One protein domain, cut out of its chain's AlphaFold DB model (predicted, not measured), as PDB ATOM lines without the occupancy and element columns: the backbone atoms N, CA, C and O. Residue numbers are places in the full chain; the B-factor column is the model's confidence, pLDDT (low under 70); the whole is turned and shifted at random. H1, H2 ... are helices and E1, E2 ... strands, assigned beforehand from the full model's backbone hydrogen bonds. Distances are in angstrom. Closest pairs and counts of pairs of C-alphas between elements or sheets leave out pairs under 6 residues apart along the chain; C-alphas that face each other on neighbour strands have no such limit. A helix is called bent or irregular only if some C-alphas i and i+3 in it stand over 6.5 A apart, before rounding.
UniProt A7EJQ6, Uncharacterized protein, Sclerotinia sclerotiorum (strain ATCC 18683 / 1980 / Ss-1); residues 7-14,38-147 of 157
ATOM      1  N   LEU A   7     144.812 177.726 166.099       96.25
ATOM      2  CA  LEU A   7     143.987 178.110 164.957       96.25
ATOM      3  C   LEU A   7     144.548 177.454 163.700       96.25
ATOM      4  O   LEU A   7     145.699 177.685 163.335       96.25
ATOM      5  N   THR A   8     143.729 176.647 163.031       96.00
ATOM      6  CA  THR A   8     144.100 176.035 161.752       96.00
ATOM      7  C   THR A   8     143.348 176.716 160.620       96.00
ATOM      8  O   THR A   8     142.122 176.762 160.620       96.00
ATOM      9  N   LEU A   9     144.093 177.230 159.647       94.31
ATOM     10  CA  LEU A   9     143.584 177.858 158.437       94.31
ATOM     11  C   LEU A   9     144.000 177.003 157.247       94.31
ATOM     12  O   LEU A   9     145.181 176.715 157.077       94.31
ATOM     13  N   THR A  10     143.038 176.595 156.425       91.62
ATOM     14  CA  THR A  10     143.314 175.901 155.162       91.62
ATOM     15  C   THR A  10     142.749 176.729 154.023       91.62
ATOM     16  O   THR A  10     141.560 177.035 154.009       91.62
ATOM     17  N   ILE A  11     143.614 177.112 153.090       89.06
ATOM     18  CA  ILE A  11     143.276 177.947 151.942       89.06
ATOM     19  C   ILE A  11     143.486 177.109 150.692       89.06
ATOM     20  O   ILE A  11     144.578 176.595 150.457       89.06
ATOM     21  N   ASP A  12     142.433 176.971 149.898       87.25
ATOM     22  CA  ASP A  12     142.484 176.254 148.632       87.25
ATOM     23  C   ASP A  12     142.514 177.255 147.478       87.25
ATOM     24  O   ASP A  12     141.551 177.994 147.267       87.25
ATOM     25  N   LEU A  13     143.631 177.308 146.752       81.44
ATOM     26  CA  LEU A  13     143.760 178.121 145.539       81.44
ATOM     27  C   LEU A  13     143.224 177.385 144.299       81.44
ATOM     28  O   LEU A  13     143.158 177.961 143.216       81.44
ATOM     29  N   THR A  14     142.820 176.125 144.462       77.38
ATOM     30  CA  THR A  14     142.163 175.277 143.459       77.38
ATOM     31  C   THR A  14     140.869 174.698 144.006       77.38
ATOM     32  O   THR A  14     140.751 173.485 144.188       77.38
ATOM     33  N   THR A  38     143.998 182.030 170.476       94.38
ATOM     34  CA  THR A  38     145.029 181.471 169.605       94.38
ATOM     35  C   THR A  38     146.417 181.719 170.176       94.38
ATOM     36  O   THR A  38     146.775 182.848 170.498       94.38
ATOM     37  N   HIS A  39     147.201 180.650 170.272       94.12
ATOM     38  CA  HIS A  39     148.598 180.659 170.712       94.12
ATOM     39  C   HIS A  39     149.532 180.152 169.600       94.12
ATOM     40  O   HIS A  39     150.666 180.612 169.484       94.12
ATOM     41  N   ILE A  40     149.027 179.246 168.755       95.88
ATOM     42  CA  ILE A  40     149.723 178.690 167.591       95.88
ATOM     43  C   ILE A  40     148.820 178.834 166.367       95.88
ATOM     44  O   ILE A  40     147.621 178.545 166.439       95.88
ATOM     45  N   ILE A  41     149.395 179.234 165.233       96.81
ATOM     46  CA  ILE A  41     148.704 179.238 163.941       96.81
ATOM     47  C   ILE A  41     149.282 178.139 163.053       96.81
ATOM     48  O   ILE A  41     150.490 178.054 162.849       96.81
ATOM     49  N   LYS A  42     148.408 177.315 162.477       96.81
ATOM     50  CA  LYS A  42     148.754 176.373 161.408       96.81
ATOM     51  C   LYS A  42     148.085 176.832 160.122       96.81
ATOM     52  O   LYS A  42     146.861 176.916 160.066       96.81
ATOM     53  N   LEU A  43     148.873 177.140 159.099       94.81
ATOM     54  CA  LEU A  43     148.389 177.634 157.815       94.81
ATOM     55  C   LEU A  43     148.728 176.635 156.710       94.81
ATOM     56  O   LEU A  43     149.889 176.470 156.360       94.81
ATOM     57  N   ALA A  44     147.723 175.993 156.132       92.12
ATOM     58  CA  ALA A  44     147.880 175.124 154.976       92.12
ATOM     59  C   ALA A  44     147.399 175.839 153.709       92.12
ATOM     60  O   ALA A  44     146.280 176.349 153.677       92.12
ATOM     61  N   ILE A  45     148.217 175.852 152.657       89.06
ATOM     62  CA  ILE A  45     147.811 176.356 151.340       89.06
ATOM     63  C   ILE A  45     147.885 175.228 150.323       89.06
ATOM     64  O   ILE A  45     148.962 174.686 150.074       89.06
ATOM     65  N   ARG A  46     146.740 174.892 149.726       86.88
ATOM     66  CA  ARG A  46     146.665 173.990 148.578       86.88
ATOM     67  C   ARG A  46     146.814 174.797 147.298       86.88
ATOM     68  O   ARG A  46     146.082 175.756 147.066       86.88
ATOM     69  N   THR A  47     147.807 174.422 146.502       79.81
ATOM     70  CA  THR A  47     148.175 175.107 145.260       79.81
ATOM     71  C   THR A  47     147.804 174.271 144.042       79.81
ATOM     72  O   THR A  47     147.779 173.042 144.111       79.81
ATOM     73  N   SER A  48     147.543 174.932 142.908       68.06
ATOM     74  CA  SER A  48     147.279 174.229 141.651       68.06
ATOM     75  C   SER A  48     148.549 173.587 141.113       68.06
ATOM     76  O   SER A  48     149.573 174.251 140.971       68.06
ATOM     77  N   ALA A  49     148.473 172.316 140.725       60.34
ATOM     78  CA  ALA A  49     149.584 171.661 140.037       60.34
ATOM     79  C   ALA A  49     149.726 172.107 138.568       60.34
ATOM     80  O   ALA A  49     150.779 171.904 137.970       60.34
ATOM     81  N   TYR A  50     148.667 172.675 137.976       54.78
ATOM     82  CA  TYR A  50     148.475 172.641 136.520       54.78
ATOM     83  C   TYR A  50     148.342 174.002 135.837       54.78
ATOM     84  O   TYR A  50     148.368 174.050 134.609       54.78
ATOM     85  N   ARG A  51     148.199 175.113 136.573       64.00
ATOM     86  CA  ARG A  51     147.916 176.413 135.950       64.00
ATOM     87  C   ARG A  51     148.920 177.478 136.355       64.00
ATOM     88  O   ARG A  51     148.956 177.883 137.510       64.00
ATOM     89  N   CYS A  52     149.685 177.990 135.391       65.62
ATOM     90  CA  CYS A  52     150.389 179.259 135.566       65.62
ATOM     91  C   CYS A  52     149.364 180.365 135.845       65.62
ATOM     92  O   CYS A  52     148.459 180.591 135.040       65.62
ATOM     93  N   LEU A  53     149.506 181.039 136.986       71.75
ATOM     94  CA  LEU A  53     148.693 182.203 137.321       71.75
ATOM     95  C   LEU A  53     148.968 183.320 136.310       71.75
ATOM     96  O   LEU A  53     150.125 183.583 135.973       71.75
ATOM     97  N   SER A  54     147.918 184.004 135.857       78.81
ATOM     98  CA  SER A  54     148.099 185.279 135.163       78.81
ATOM     99  C   SER A  54     148.750 186.303 136.099       78.81
ATOM    100  O   SER A  54     148.650 186.206 137.324       78.81
ATOM    101  N   THR A  55     149.384 187.337 135.540       79.56
ATOM    102  CA  THR A  55     149.983 188.424 136.335       79.56
ATOM    103  C   THR A  55     148.974 189.076 137.289       79.56
ATOM    104  O   THR A  55     149.344 189.472 138.392       79.56
ATOM    105  N   ILE A  56     147.703 189.179 136.881       83.00
ATOM    106  CA  ILE A  56     146.629 189.760 137.696       83.00
ATOM    107  C   ILE A  56     146.280 188.831 138.862       83.00
ATOM    108  O   ILE A  56     146.297 189.274 140.008       83.00
ATOM    109  N   GLU A  57     146.030 187.545 138.593       80.25
ATOM    110  CA  GLU A  57     145.746 186.546 139.637       80.25
ATOM    111  C   GLU A  57     146.906 186.457 140.636       80.25
ATOM    112  O   GLU A  57     146.695 186.460 141.846       80.25
ATOM    113  N   TYR A  58     148.144 186.473 140.141       79.94
ATOM    114  CA  TYR A  58     149.337 186.498 140.977       79.94
ATOM    115  C   TYR A  58     149.368 187.707 141.923       79.94
ATOM    116  O   TYR A  58     149.510 187.540 143.135       79.94
ATOM    117  N   LYS A  59     149.203 188.927 141.392       82.62
ATOM    118  CA  LYS A  59     149.186 190.152 142.208       82.62
ATOM    119  C   LYS A  59     148.055 190.138 143.234       82.62
ATOM    120  O   LYS A  59     148.265 190.572 144.365       82.62
ATOM    121  N   GLN A  60     146.891 189.606 142.863       84.88
ATOM    122  CA  GLN A  60     145.771 189.455 143.785       84.88
ATOM    123  C   GLN A  60     146.125 188.508 144.936       84.88
ATOM    124  O   GLN A  60     145.926 188.875 146.089       84.88
ATOM    125  N   HIS A  61     146.725 187.347 144.657       84.00
ATOM    126  CA  HIS A  61     147.160 186.418 145.704       84.00
ATOM    127  C   HIS A  61     148.230 187.013 146.625       84.00
ATOM    128  O   HIS A  61     148.176 186.790 147.833       84.00
ATOM    129  N   VAL A  62     149.174 187.797 146.090       85.50
ATOM    130  CA  VAL A  62     150.160 188.516 146.915       85.50
ATOM    131  C   VAL A  62     149.464 189.515 147.842       85.50
ATOM    132  O   VAL A  62     149.735 189.509 149.041       85.50
ATOM    133  N   SER A  63     148.540 190.325 147.319       87.44
ATOM    134  CA  SER A  63     147.768 191.300 148.106       87.44
ATOM    135  C   SER A  63     146.908 190.623 149.181       87.44
ATOM    136  O   SER A  63     146.922 191.012 150.350       87.44
ATOM    137  N   ASP A  64     146.221 189.540 148.819       88.69
ATOM    138  CA  ASP A  64     145.402 188.738 149.729       88.69
ATOM    139  C   ASP A  64     146.246 188.119 150.852       88.69
ATOM    140  O   ASP A  64     145.855 188.143 152.023       88.69
ATOM    141  N   PHE A  65     147.430 187.604 150.521       88.94
ATOM    142  CA  PHE A  65     148.336 187.035 151.509       88.94
ATOM    143  C   PHE A  65     148.940 188.117 152.415       88.94
ATOM    144  O   PHE A  65     149.004 187.933 153.626       88.94
ATOM    145  N   GLN A  66     149.302 189.287 151.882       90.00
ATOM    146  CA  GLN A  66     149.719 190.435 152.695       90.00
ATOM    147  C   GLN A  66     148.616 190.878 153.661       90.00
ATOM    148  O   GLN A  66     148.890 191.142 154.835       90.00
ATOM    149  N   LEU A  67     147.363 190.911 153.198       91.75
ATOM    150  CA  LEU A  67     146.216 191.204 154.049       91.75
ATOM    151  C   LEU A  67     146.102 190.173 155.178       91.75
ATOM    152  O   LEU A  67     145.954 190.568 156.335       91.75
ATOM    153  N   LEU A  68     146.234 188.879 154.876       92.25
ATOM    154  CA  LEU A  68     146.240 187.807 155.874       92.25
ATOM    155  C   LEU A  68     147.354 188.006 156.916       92.25
ATOM    156  O   LEU A  68     147.072 188.035 158.115       92.25
ATOM    157  N   ILE A  69     148.595 188.221 156.473       92.94
ATOM    158  CA  ILE A  69     149.753 188.465 157.349       92.94
ATOM    159  C   ILE A  69     149.535 189.705 158.224       92.94
ATOM    160  O   ILE A  69     149.846 189.687 159.415       92.94
ATOM    161  N   SER A  70     148.931 190.768 157.683       92.88
ATOM    162  CA  SER A  70     148.609 191.972 158.457       92.88
ATOM    163  C   SER A  70     147.613 191.708 159.592       92.88
ATOM    164  O   SER A  70     147.722 192.328 160.648       92.88
ATOM    165  N   GLN A  71     146.659 190.785 159.403       94.56
ATOM    166  CA  GLN A  71     145.739 190.387 160.468       94.56
ATOM    167  C   GLN A  71     146.425 189.469 161.472       94.56
ATOM    168  O   GLN A  71     146.257 189.679 162.667       94.56
ATOM    169  N   ILE A  72     147.237 188.514 161.011       94.25
ATOM    170  CA  ILE A  72     148.008 187.615 161.883       94.25
ATOM    171  C   ILE A  72     148.933 188.411 162.808       94.25
ATOM    172  O   ILE A  72     148.990 188.139 164.000       94.25
ATOM    173  N   ASN A  73     149.573 189.468 162.310       93.88
ATOM    174  CA  ASN A  73     150.419 190.350 163.119       93.88
ATOM    175  C   ASN A  73     149.682 191.066 164.269       93.88
ATOM    176  O   ASN A  73     150.337 191.638 165.138       93.88
ATOM    177  N   LYS A  74     148.342 191.054 164.294       92.38
ATOM    178  CA  LYS A  74     147.532 191.574 165.412       92.38
ATOM    179  C   LYS A  74     147.325 190.543 166.526       92.38
ATOM    180  O   LYS A  74     146.721 190.867 167.544       92.38
ATOM    181  N   PHE A  75     147.783 189.305 166.349       93.75
ATOM    182  CA  PHE A  75     147.636 188.245 167.338       93.75
ATOM    183  C   PHE A  75     148.760 188.341 168.374       93.75
ATOM    184  O   PHE A  75     149.783 187.675 168.265       93.75
ATOM    185  N   GLU A  76     148.572 189.169 169.401       89.94
ATOM    186  CA  GLU A  76     149.625 189.504 170.377       89.94
ATOM    187  C   GLU A  76     150.165 188.309 171.178       89.94
ATOM    188  O   GLU A  76     151.298 188.342 171.651       89.94
ATOM    189  N   LYS A  77     149.353 187.258 171.343       89.69
ATOM    190  CA  LYS A  77     149.697 186.057 172.121       89.69
ATOM    191  C   LYS A  77     150.277 184.924 171.280       89.69
ATOM    192  O   LYS A  77     150.760 183.945 171.847       89.69
ATOM    193  N   VAL A  78     150.204 185.025 169.953       92.69
ATOM    194  CA  VAL A  78     150.722 183.981 169.069       92.69
ATOM    195  C   VAL A  78     152.233 184.108 168.995       92.69
ATOM    196  O   VAL A  78     152.755 185.179 168.704       92.69
ATOM    197  N   GLN A  79     152.927 183.006 169.260       89.94
ATOM    198  CA  GLN A  79     154.392 182.956 169.213       89.94
ATOM    199  C   GLN A  79     154.906 182.170 168.008       89.94
ATOM    200  O   GLN A  79     156.045 182.379 167.586       89.94
ATOM    201  N   GLU A  80     154.071 181.293 167.451       95.19
ATOM    202  CA  GLU A  80     154.463 180.332 166.426       95.19
ATOM    203  C   GLU A  80     153.434 180.270 165.293       95.19
ATOM    204  O   GLU A  80     152.221 180.177 165.519       95.19
ATOM    205  N   LEU A  81     153.943 180.294 164.062       96.44
ATOM    206  CA  LEU A  81     153.183 180.031 162.849       96.44
ATOM    207  C   LEU A  81     153.855 178.925 162.036       96.44
ATOM    208  O   LEU A  81     154.992 179.062 161.596       96.44
ATOM    209  N   HIS A  82     153.130 177.848 161.762       96.44
ATOM    210  CA  HIS A  82     153.607 176.772 160.899       96.44
ATOM    211  C   HIS A  82     152.846 176.805 159.585       96.44
ATOM    212  O   HIS A  82     151.634 176.577 159.555       96.44
ATOM    213  N   MET A  83     153.554 177.092 158.498       95.00
ATOM    214  CA  MET A  83     152.978 177.093 157.166       95.00
ATOM    215  C   MET A  83     153.296 175.786 156.442       95.00
ATOM    216  O   MET A  83     154.433 175.328 156.425       95.00
ATOM    217  N   THR A  84     152.290 175.184 155.815       92.38
ATOM    218  CA  THR A  84     152.430 173.997 154.971       92.38
ATOM    219  C   THR A  84     151.904 174.282 153.574       92.38
ATOM    220  O   THR A  84     150.756 174.686 153.392       92.38
ATOM    221  N   LEU A  85     152.731 174.018 152.574       89.00
ATOM    222  CA  LEU A  85     152.359 174.052 151.170       89.00
ATOM    223  C   LEU A  85     151.968 172.659 150.703       89.00
ATOM    224  O   LEU A  85     152.758 171.723 150.776       89.00
ATOM    225  N   VAL A  86     150.751 172.519 150.198       86.19
ATOM    226  CA  VAL A  86     150.319 171.309 149.503       86.19
ATOM    227  C   VAL A  86     150.521 171.557 148.015       86.19
ATOM    228  O   VAL A  86     149.801 172.350 147.398       86.19
ATOM    229  N   ILE A  87     151.559 170.927 147.472       81.31
ATOM    230  CA  ILE A  87     151.967 171.051 146.073       81.31
ATOM    231  C   ILE A  87     151.545 169.801 145.305       81.31
ATOM    232  O   ILE A  87     151.609 168.692 145.829       81.31
ATOM    233  N   GLY A  88     151.104 169.952 144.060       75.50
ATOM    234  CA  GLY A  88     150.782 168.790 143.230       75.50
ATOM    235  C   GLY A  88     152.025 168.053 142.723       75.50
ATOM    236  O   GLY A  88     153.114 168.624 142.669       75.50
ATOM    237  N   LYS A  89     151.851 166.799 142.280       66.50
ATOM    238  CA  LYS A  89     152.936 165.916 141.789       66.50
ATOM    239  C   LYS A  89     153.796 166.514 140.664       66.50
ATOM    240  O   LYS A  89     154.947 166.130 140.517       66.50
ATOM    241  N   TRP A  90     153.243 167.458 139.901       60.62
ATOM    242  CA  TRP A  90     153.877 168.089 138.735       60.62
ATOM    243  C   TRP A  90     154.244 169.560 138.958       60.62
ATOM    244  O   TRP A  90     154.502 170.292 138.002       60.62
ATOM    245  N   ALA A  91     154.240 170.021 140.212       56.72
ATOM    246  CA  ALA A  91     154.459 171.419 140.565       56.72
ATOM    247  C   ALA A  91     155.942 171.828 140.435       56.72
ATOM    248  O   ALA A  91     156.590 172.218 141.399       56.72
ATOM    249  N   HIS A  92     156.478 171.804 139.213       53.66
ATOM    250  CA  HIS A  92     157.766 172.420 138.874       53.66
ATOM    251  C   HIS A  92     157.703 173.962 138.914       53.66
ATOM    252  O   HIS A  92     158.724 174.642 138.814       53.66
ATOM    253  N   TYR A  93     156.512 174.539 139.097       56.25
ATOM    254  CA  TYR A  93     156.277 175.978 139.098       56.25
ATOM    255  C   TYR A  93     156.298 176.566 140.512       56.25
ATOM    256  O   TYR A  93     155.300 177.076 141.020       56.25
ATOM    257  N   PHE A  94     157.488 176.583 141.121       60.72
ATOM    258  CA  PHE A  94     157.760 177.319 142.367       60.72
ATOM    259  C   PHE A  94     157.392 178.812 142.277       60.72
ATOM    260  O   PHE A  94     157.223 179.462 143.304       60.72
ATOM    261  N   SER A  95     157.215 179.370 141.072       61.00
ATOM    262  CA  SER A  95     156.766 180.751 140.850       61.00
ATOM    263  C   SER A  95     155.428 181.072 141.516       61.00
ATOM    264  O   SER A  95     155.242 182.199 141.967       61.00
ATOM    265  N   GLN A  96     154.522 180.099 141.643       65.25
ATOM    266  CA  GLN A  96     153.254 180.300 142.347       65.25
ATOM    267  C   GLN A  96     153.468 180.477 143.850       65.25
ATOM    268  O   GLN A  96     152.703 181.176 144.492       65.25
ATOM    269  N   LEU A  97     154.553 179.933 144.404       76.06
ATOM    270  CA  LEU A  97     154.865 179.976 145.834       76.06
ATOM    271  C   LEU A  97     155.500 181.300 146.272       76.06
ATOM    272  O   LEU A  97     155.786 181.481 147.452       76.06
ATOM    273  N   ARG A  98     155.693 182.249 145.349       81.25
ATOM    274  CA  ARG A  98     156.238 183.580 145.645       81.25
ATOM    275  C   ARG A  98     155.437 184.341 146.698       81.25
ATOM    276  O   ARG A  98     156.041 185.078 147.468       81.25
ATOM    277  N   PHE A  99     154.117 184.141 146.792       79.62
ATOM    278  CA  PHE A  99     153.321 184.790 147.842       79.62
ATOM    279  C   PHE A  99     153.773 184.377 149.256       79.62
ATOM    280  O   PHE A  99     153.620 185.167 150.182       79.62
ATOM    281  N   CYS A 100     154.421 183.213 149.429       87.19
ATOM    282  CA  CYS A 100     154.996 182.784 150.712       87.19
ATOM    283  C   CYS A 100     156.088 183.730 151.210       87.19
ATOM    284  O   CYS A 100     156.363 183.770 152.405       87.19
ATOM    285  N   ALA A 101     156.670 184.548 150.326       89.56
ATOM    286  CA  ALA A 101     157.568 185.622 150.721       89.56
ATOM    287  C   ALA A 101     156.908 186.590 151.721       89.56
ATOM    288  O   ALA A 101     157.605 187.208 152.518       89.56
ATOM    289  N   GLY A 102     155.572 186.675 151.754       89.19
ATOM    290  CA  GLY A 102     154.835 187.439 152.760       89.19
ATOM    291  C   GLY A 102     155.074 186.982 154.204       89.19
ATOM    292  O   GLY A 102     154.901 187.796 155.106       89.19
ATOM    293  N   LEU A 103     155.544 185.747 154.440       92.38
ATOM    294  CA  LEU A 103     155.939 185.276 155.775       92.38
ATOM    295  C   LEU A 103     157.056 186.129 156.390       92.38
ATOM    296  O   LEU A 103     157.063 186.340 157.598       92.38
ATOM    297  N   TYR A 104     157.946 186.707 155.574       92.19
ATOM    298  CA  TYR A 104     158.963 187.653 156.055       92.19
ATOM    299  C   TYR A 104     158.364 188.963 156.594       92.19
ATOM    300  O   TYR A 104     159.050 189.719 157.275       92.19
ATOM    301  N   GLY A 105     157.083 189.229 156.325       91.00
ATOM    302  CA  GLY A 105     156.325 190.325 156.924       91.00
ATOM    303  C   GLY A 105     155.740 190.015 158.307       91.00
ATOM    304  O   GLY A 105     155.141 190.914 158.906       91.00
ATOM    305  N   LEU A 106     155.877 188.785 158.820       92.25
ATOM    306  CA  LEU A 106     155.450 188.437 160.177       92.25
ATOM    307  C   LEU A 106     156.319 189.150 161.216       92.25
ATOM    308  O   LEU A 106     157.541 189.224 161.101       92.25
ATOM    309  N   ARG A 107     155.677 189.680 162.257       89.38
ATOM    310  CA  ARG A 107     156.326 190.425 163.336       89.38
ATOM    311  C   ARG A 107     156.133 189.680 164.646       89.38
ATOM    312  O   ARG A 107     155.017 189.299 164.970       89.38
ATOM    313  N   ARG A 108     157.207 189.572 165.434       85.12
ATOM    314  CA  ARG A 108     157.178 189.028 166.808       85.12
ATOM    315  C   ARG A 108     156.734 187.558 166.899       85.12
ATOM    316  O   ARG A 108     156.260 187.136 167.945       85.12
ATOM    317  N   MET A 109     156.915 186.782 165.829       91.31
ATOM    318  CA  MET A 109     156.565 185.360 165.775       91.31
ATOM    319  C   MET A 109     157.698 184.556 165.150       91.31
ATOM    320  O   MET A 109     158.326 185.005 164.189       91.31
ATOM    321  N   LYS A 110     157.928 183.351 165.672       93.56
ATOM    322  CA  LYS A 110     158.691 182.323 164.968       93.56
ATOM    323  C   LYS A 110     157.795 181.710 163.904       93.56
ATOM    324  O   LYS A 110     156.600 181.520 164.132       93.56
ATOM    325  N   TRP A 111     158.363 181.387 162.752       95.12
ATOM    326  CA  TRP A 111     157.618 180.691 161.717       95.12
ATOM    327  C   TRP A 111     158.460 179.622 161.041       95.12
ATOM    328  O   TRP A 111     159.679 179.752 160.952       95.12
ATOM    329  N   SER A 112     157.788 178.579 160.565       94.44
ATOM    330  CA  SER A 112     158.381 177.555 159.712       94.44
ATOM    331  C   SER A 112     157.567 177.384 158.435       94.44
ATOM    332  O   SER A 112     156.370 177.686 158.385       94.44
ATOM    333  N   LEU A 113     158.244 176.930 157.386       92.88
ATOM    334  CA  LEU A 113     157.640 176.616 156.104       92.88
ATOM    335  C   LEU A 113     157.972 175.170 155.768       92.88
ATOM    336  O   LEU A 113     159.130 174.777 155.763       92.88
ATOM    337  N   ALA A 114     156.946 174.394 155.473       91.81
ATOM    338  CA  ALA A 114     157.064 173.019 155.033       91.81
ATOM    339  C   ALA A 114     156.255 172.810 153.755       91.81
ATOM    340  O   ALA A 114     155.364 173.601 153.431       91.81
ATOM    341  N   TYR A 115     156.525 171.728 153.037       88.25
ATOM    342  CA  TYR A 115     155.706 171.297 151.914       88.25
ATOM    343  C   TYR A 115     155.361 169.813 152.010       88.25
ATOM    344  O   TYR A 115     156.042 169.029 152.665       88.25
ATOM    345  N   ARG A 116     154.278 169.425 151.343       87.38
ATOM    346  CA  ARG A 116     153.903 168.032 151.110       87.38
ATOM    347  C   ARG A 116     153.401 167.876 149.682       87.38
ATOM    348  O   ARG A 116     152.745 168.782 149.158       87.38
ATOM    349  N   VAL A 117     153.676 166.729 149.072       82.75
ATOM    350  CA  VAL A 117     153.231 166.429 147.707       82.75
ATOM    351  C   VAL A 117     151.874 165.732 147.752       82.75
ATOM    352  O   VAL A 117     151.692 164.723 148.431       82.75
ATOM    353  N   GLU A 118     150.892 166.275 147.039       78.62
ATOM    354  CA  GLU A 118     149.548 165.712 146.988       78.62
ATOM    355  C   GLU A 118     149.549 164.320 146.339       78.62
ATOM    356  O   GLU A 118     150.118 164.102 145.268       78.62
ATOM    357  N   GLY A 119     148.906 163.358 147.006       73.75
ATOM    358  CA  GLY A 119     148.822 161.973 146.546       73.75
ATOM    359  C   GLY A 119     150.139 161.192 146.612       73.75
ATOM    360  O   GLY A 119     150.254 160.177 145.921       73.75
ATOM    361  N   VAL A 120     151.134 161.664 147.375       76.19
ATOM    362  CA  VAL A 120     152.361 160.921 147.705       76.19
ATOM    363  C   VAL A 120     152.543 160.921 149.225       76.19
ATOM    364  O   VAL A 120     153.198 161.797 149.783       76.19
ATOM    365  N   GLU A 121     151.921 159.960 149.907       71.94
ATOM    366  CA  GLU A 121     151.950 159.886 151.378       71.94
ATOM    367  C   GLU A 121     153.338 159.517 151.925       71.94
ATOM    368  O   GLU A 121     153.732 160.013 152.976       71.94
ATOM    369  N   GLU A 122     154.112 158.733 151.171       71.75
ATOM    370  CA  GLU A 122     155.455 158.257 151.541       71.75
ATOM    371  C   GLU A 122     156.471 159.388 151.755       71.75
ATOM    372  O   GLU A 122     157.404 159.248 152.541       71.75
ATOM    373  N   VAL A 123     156.290 160.526 151.074       67.75
ATOM    374  CA  VAL A 123     157.202 161.679 151.169       67.75
ATOM    375  C   VAL A 123     156.943 162.498 152.439       67.75
ATOM    376  O   VAL A 123     157.820 163.239 152.877       67.75
ATOM    377  N   GLY A 124     155.777 162.346 153.074       80.31
ATOM    378  CA  GLY A 124     155.447 163.044 154.314       80.31
ATOM    379  C   GLY A 124     155.511 164.575 154.215       80.31
ATOM    380  O   GLY A 124     155.472 165.171 153.134       80.31
ATOM    381  N   LEU A 125     155.562 165.224 155.380       85.50
ATOM    382  CA  LEU A 125     155.786 166.663 155.504       85.50
ATOM    383  C   LEU A 125     157.292 166.941 155.485       85.50
ATOM    384  O   LEU A 125     158.017 166.423 156.329       85.50
ATOM    385  N   GLN A 126     157.741 167.778 154.557       88.50
ATOM    386  CA  GLN A 126     159.138 168.169 154.407       88.50
ATOM    387  C   GLN A 126     159.318 169.610 154.873       88.50
ATOM    388  O   GLN A 126     158.774 170.534 154.263       88.50
ATOM    389  N   GLU A 127     160.046 169.809 155.968       89.88
ATOM    390  CA  GLU A 127     160.399 171.147 156.443       89.88
ATOM    391  C   GLU A 127     161.469 171.763 155.535       89.88
ATOM    392  O   GLU A 127     162.406 171.098 155.102       89.88
ATOM    393  N   ILE A 128     161.300 173.041 155.203       87.69
ATOM    394  CA  ILE A 128     162.232 173.766 154.350       87.69
ATOM    395  C   ILE A 128     163.297 174.408 155.232       87.69
ATOM    396  O   ILE A 128     163.006 175.312 156.016       87.69
ATOM    397  N   GLU A 129     164.543 173.983 155.046       88.19
ATOM    398  CA  GLU A 129     165.689 174.534 155.767       88.19
ATOM    399  C   GLU A 129     165.855 176.045 155.513       88.19
ATOM    400  O   GLU A 129     165.829 176.479 154.349       88.19
ATOM    401  N   PRO A 130     166.086 176.863 156.558       85.00
ATOM    402  CA  PRO A 130     166.242 178.310 156.423       85.00
ATOM    403  C   PRO A 130     167.353 178.744 155.456       85.00
ATOM    404  O   PRO A 130     167.199 179.761 154.772       85.00
ATOM    405  N   GLU A 131     168.461 178.000 155.360       86.38
ATOM    406  CA  GLU A 131     169.589 178.363 154.494       86.38
ATOM    407  C   GLU A 131     169.443 177.921 153.032       86.38
ATOM    408  O   GLU A 131     170.280 178.315 152.204       86.38
ATOM    409  N   CYS A 132     168.416 177.135 152.686       85.56
ATOM    410  CA  CYS A 132     168.294 176.559 151.351       85.56
ATOM    411  C   CYS A 132     168.085 177.626 150.257       85.56
ATOM    412  O   CYS A 132     167.629 178.753 150.491       85.56
ATOM    413  N   CYS A 133     168.392 177.261 149.007       86.44
ATOM    414  CA  CYS A 133     168.269 178.156 147.852       86.44
ATOM    415  C   CYS A 133     166.856 178.739 147.690       86.44
ATOM    416  O   CYS A 133     166.712 179.897 147.293       86.44
ATOM    417  N   PHE A 134     165.824 177.958 148.023       84.81
ATOM    418  CA  PHE A 134     164.433 178.391 147.942       84.81
ATOM    419  C   PHE A 134     164.115 179.506 148.948       84.81
ATOM    420  O   PHE A 134     163.543 180.526 148.567       84.81
ATOM    421  N   MET A 135     164.567 179.382 150.198       88.56
ATOM    422  CA  MET A 135     164.375 180.419 151.217       88.56
ATOM    423  C   MET A 135     165.119 181.706 150.857       88.56
ATOM    424  O   MET A 135     164.538 182.790 150.882       88.56
ATOM    425  N   ARG A 136     166.372 181.604 150.389       88.81
ATOM    426  CA  ARG A 136     167.126 182.770 149.882       88.81
ATOM    427  C   ARG A 136     166.415 183.457 148.718       88.81
ATOM    428  O   ARG A 136     166.459 184.683 148.593       88.81
ATOM    429  N   TRP A 137     165.772 182.681 147.850       88.94
ATOM    430  CA  TRP A 137     164.960 183.216 146.766       88.94
ATOM    431  C   TRP A 137     163.700 183.925 147.286       88.94
ATOM    432  O   TRP A 137     163.449 185.053 146.860       88.94
ATOM    433  N   LEU A 138     162.973 183.354 148.254       89.19
ATOM    434  CA  LEU A 138     161.813 184.006 148.877       89.19
ATOM    435  C   LEU A 138     162.174 185.333 149.560       89.19
ATOM    436  O   LEU A 138     161.429 186.300 149.413       89.19
ATOM    437  N   VAL A 139     163.335 185.435 150.219       90.50
ATOM    438  CA  VAL A 139     163.834 186.716 150.762       90.50
ATOM    439  C   VAL A 139     163.957 187.767 149.656       90.50
ATOM    440  O   VAL A 139     163.517 188.905 149.814       90.50
ATOM    441  N   ARG A 140     164.538 187.402 148.506       89.50
ATOM    442  CA  ARG A 140     164.675 188.325 147.365       89.50
ATOM    443  C   ARG A 140     163.316 188.739 146.809       89.50
ATOM    444  O   ARG A 140     163.151 189.904 146.458       89.50
ATOM    445  N   VAL A 141     162.366 187.808 146.731       89.06
ATOM    446  CA  VAL A 141     160.983 188.095 146.321       89.06
ATOM    447  C   VAL A 141     160.336 189.078 147.295       89.06
ATOM    448  O   VAL A 141     159.765 190.066 146.846       89.06
ATOM    449  N   TYR A 142     160.487 188.880 148.607       89.88
ATOM    450  CA  TYR A 142     159.949 189.790 149.620       89.88
ATOM    451  C   TYR A 142     160.459 191.221 149.416       89.88
ATOM    452  O   TYR A 142     159.675 192.161 149.282       89.88
ATOM    453  N   TRP A 143     161.774 191.397 149.291       87.56
ATOM    454  CA  TRP A 143     162.342 192.731 149.110       87.56
ATOM    455  C   TRP A 143     161.995 193.369 147.768       87.56
ATOM    456  O   TRP A 143     161.821 194.577 147.721       87.56
ATOM    457  N   ARG A 144     161.879 192.601 146.680       86.50
ATOM    458  CA  ARG A 144     161.596 193.158 145.345       86.50
ATOM    459  C   ARG A 144     160.119 193.417 145.093       86.50
ATOM    460  O   ARG A 144     159.772 194.414 144.477       86.50
ATOM    461  N   GLU A 145     159.270 192.489 145.509       82.31
ATOM    462  CA  GLU A 145     157.870 192.435 145.081       82.31
ATOM    463  C   GLU A 145     156.905 192.847 146.197       82.31
ATOM    464  O   GLU A 145     155.804 193.298 145.894       82.31
ATOM    465  N   ILE A 146     157.311 192.732 147.470       82.12
ATOM    466  CA  ILE A 146     156.465 193.040 148.634       82.12
ATOM    467  C   ILE A 146     156.862 194.360 149.311       82.12
ATOM    468  O   ILE A 146     155.976 195.142 149.637       82.12
ATOM    469  N   VAL A 147     158.159 194.622 149.522       81.06
ATOM    470  CA  VAL A 147     158.643 195.849 150.195       81.06
ATOM    471  C   VAL A 147     159.140 196.912 149.212       81.06
ATOM    472  O   VAL A 147     158.856 198.092 149.390       81.06
TER     473      VAL A 147
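AT A GLANCE: This is residues 7 to 14 and 38 to 147 of the 157 residues of an uncharacterized protein of Sclerotinia sclerotiorum (strain ATCC 18683 / 1980 / Ss-1) (UniProt A7EJQ6). A sheet of four parallel strands makes a wall with one face bare; H2 packs over the other face along E3, H1 runs beside H2, and H3 crosses H2 on the side away from H1. The sheet's order is E1, E2, E3, E4. The 118 printed residues, class mixed, helices and strands, include E1, E2, H1, E3, H2, E4 and H3 along the chain; the whole is compact, with a radius of gyration of the C-alphas of 13.8 A and spans of 38 by 34 by 28 A.

HOW THE PARTS SIT: Edge strand E1, residues 7 to 12, is parallel to E2, residues 40 to 46, with N 9 and O 42 within hydrogen-bond range at 2.8 A. E2 is parallel to E3, residues 80 to 87: N 43 and O 82, 2.9 A. E3 is parallel to edge strand E4, residues 110 to 117: N 83 and O 112, 2.9 A. H2, residues 94 to 105, is on the sheet at a height of 9.8 A, over E3, and along it at 5 degrees on the local plane; only just not over E4, on which 2 of its C-alphas fall. H1, residues 55 to 72, touches H2 at a shallow tilt of 29 degrees, the same way; closest C-alphas, Val 62 and Phe 99, 5.0 A. H3, residues 133 to 147, touches H2 at a steep tilt of 67 degrees; closest C-alphas, Ala 101 and Leu 138, 4.9 A. H1 and H3 are not on the sheet. E2, H1, E3 and E3, H2, E4 are strand-helix-strand units, parallel neighbour strands joined through a helix, with right-handed crossovers. Every O i to N i+4 pair is within hydrogen-bond range in H1, 10 of 11 in H3 and 0 of 8 in H2, where 8 of 9 O i to N i+3 pairs are.

IN THESE COORDINATES: E1 begins at C-alpha 7 (143.987, 178.110, 164.957). H1 is 25.6 A long, E4 24.1 A, E3 22.5 A. H2 is irregular: C-alphas 96 and 99 are 7.1 A apart. H3 ends at C-alpha 147 (158.643, 195.849, 150.195).

THE WHOLE: Residues 15 to 37 are not printed; C-alphas 14 and 38 are 27.0 A apart across this cut. The E4 to H3 link is long, and its residues 126 to 127 pair antiparallel with 114 to 115 of E4. Residues 48 to 52, 89 to 96 and 123 have pLDDT under 70.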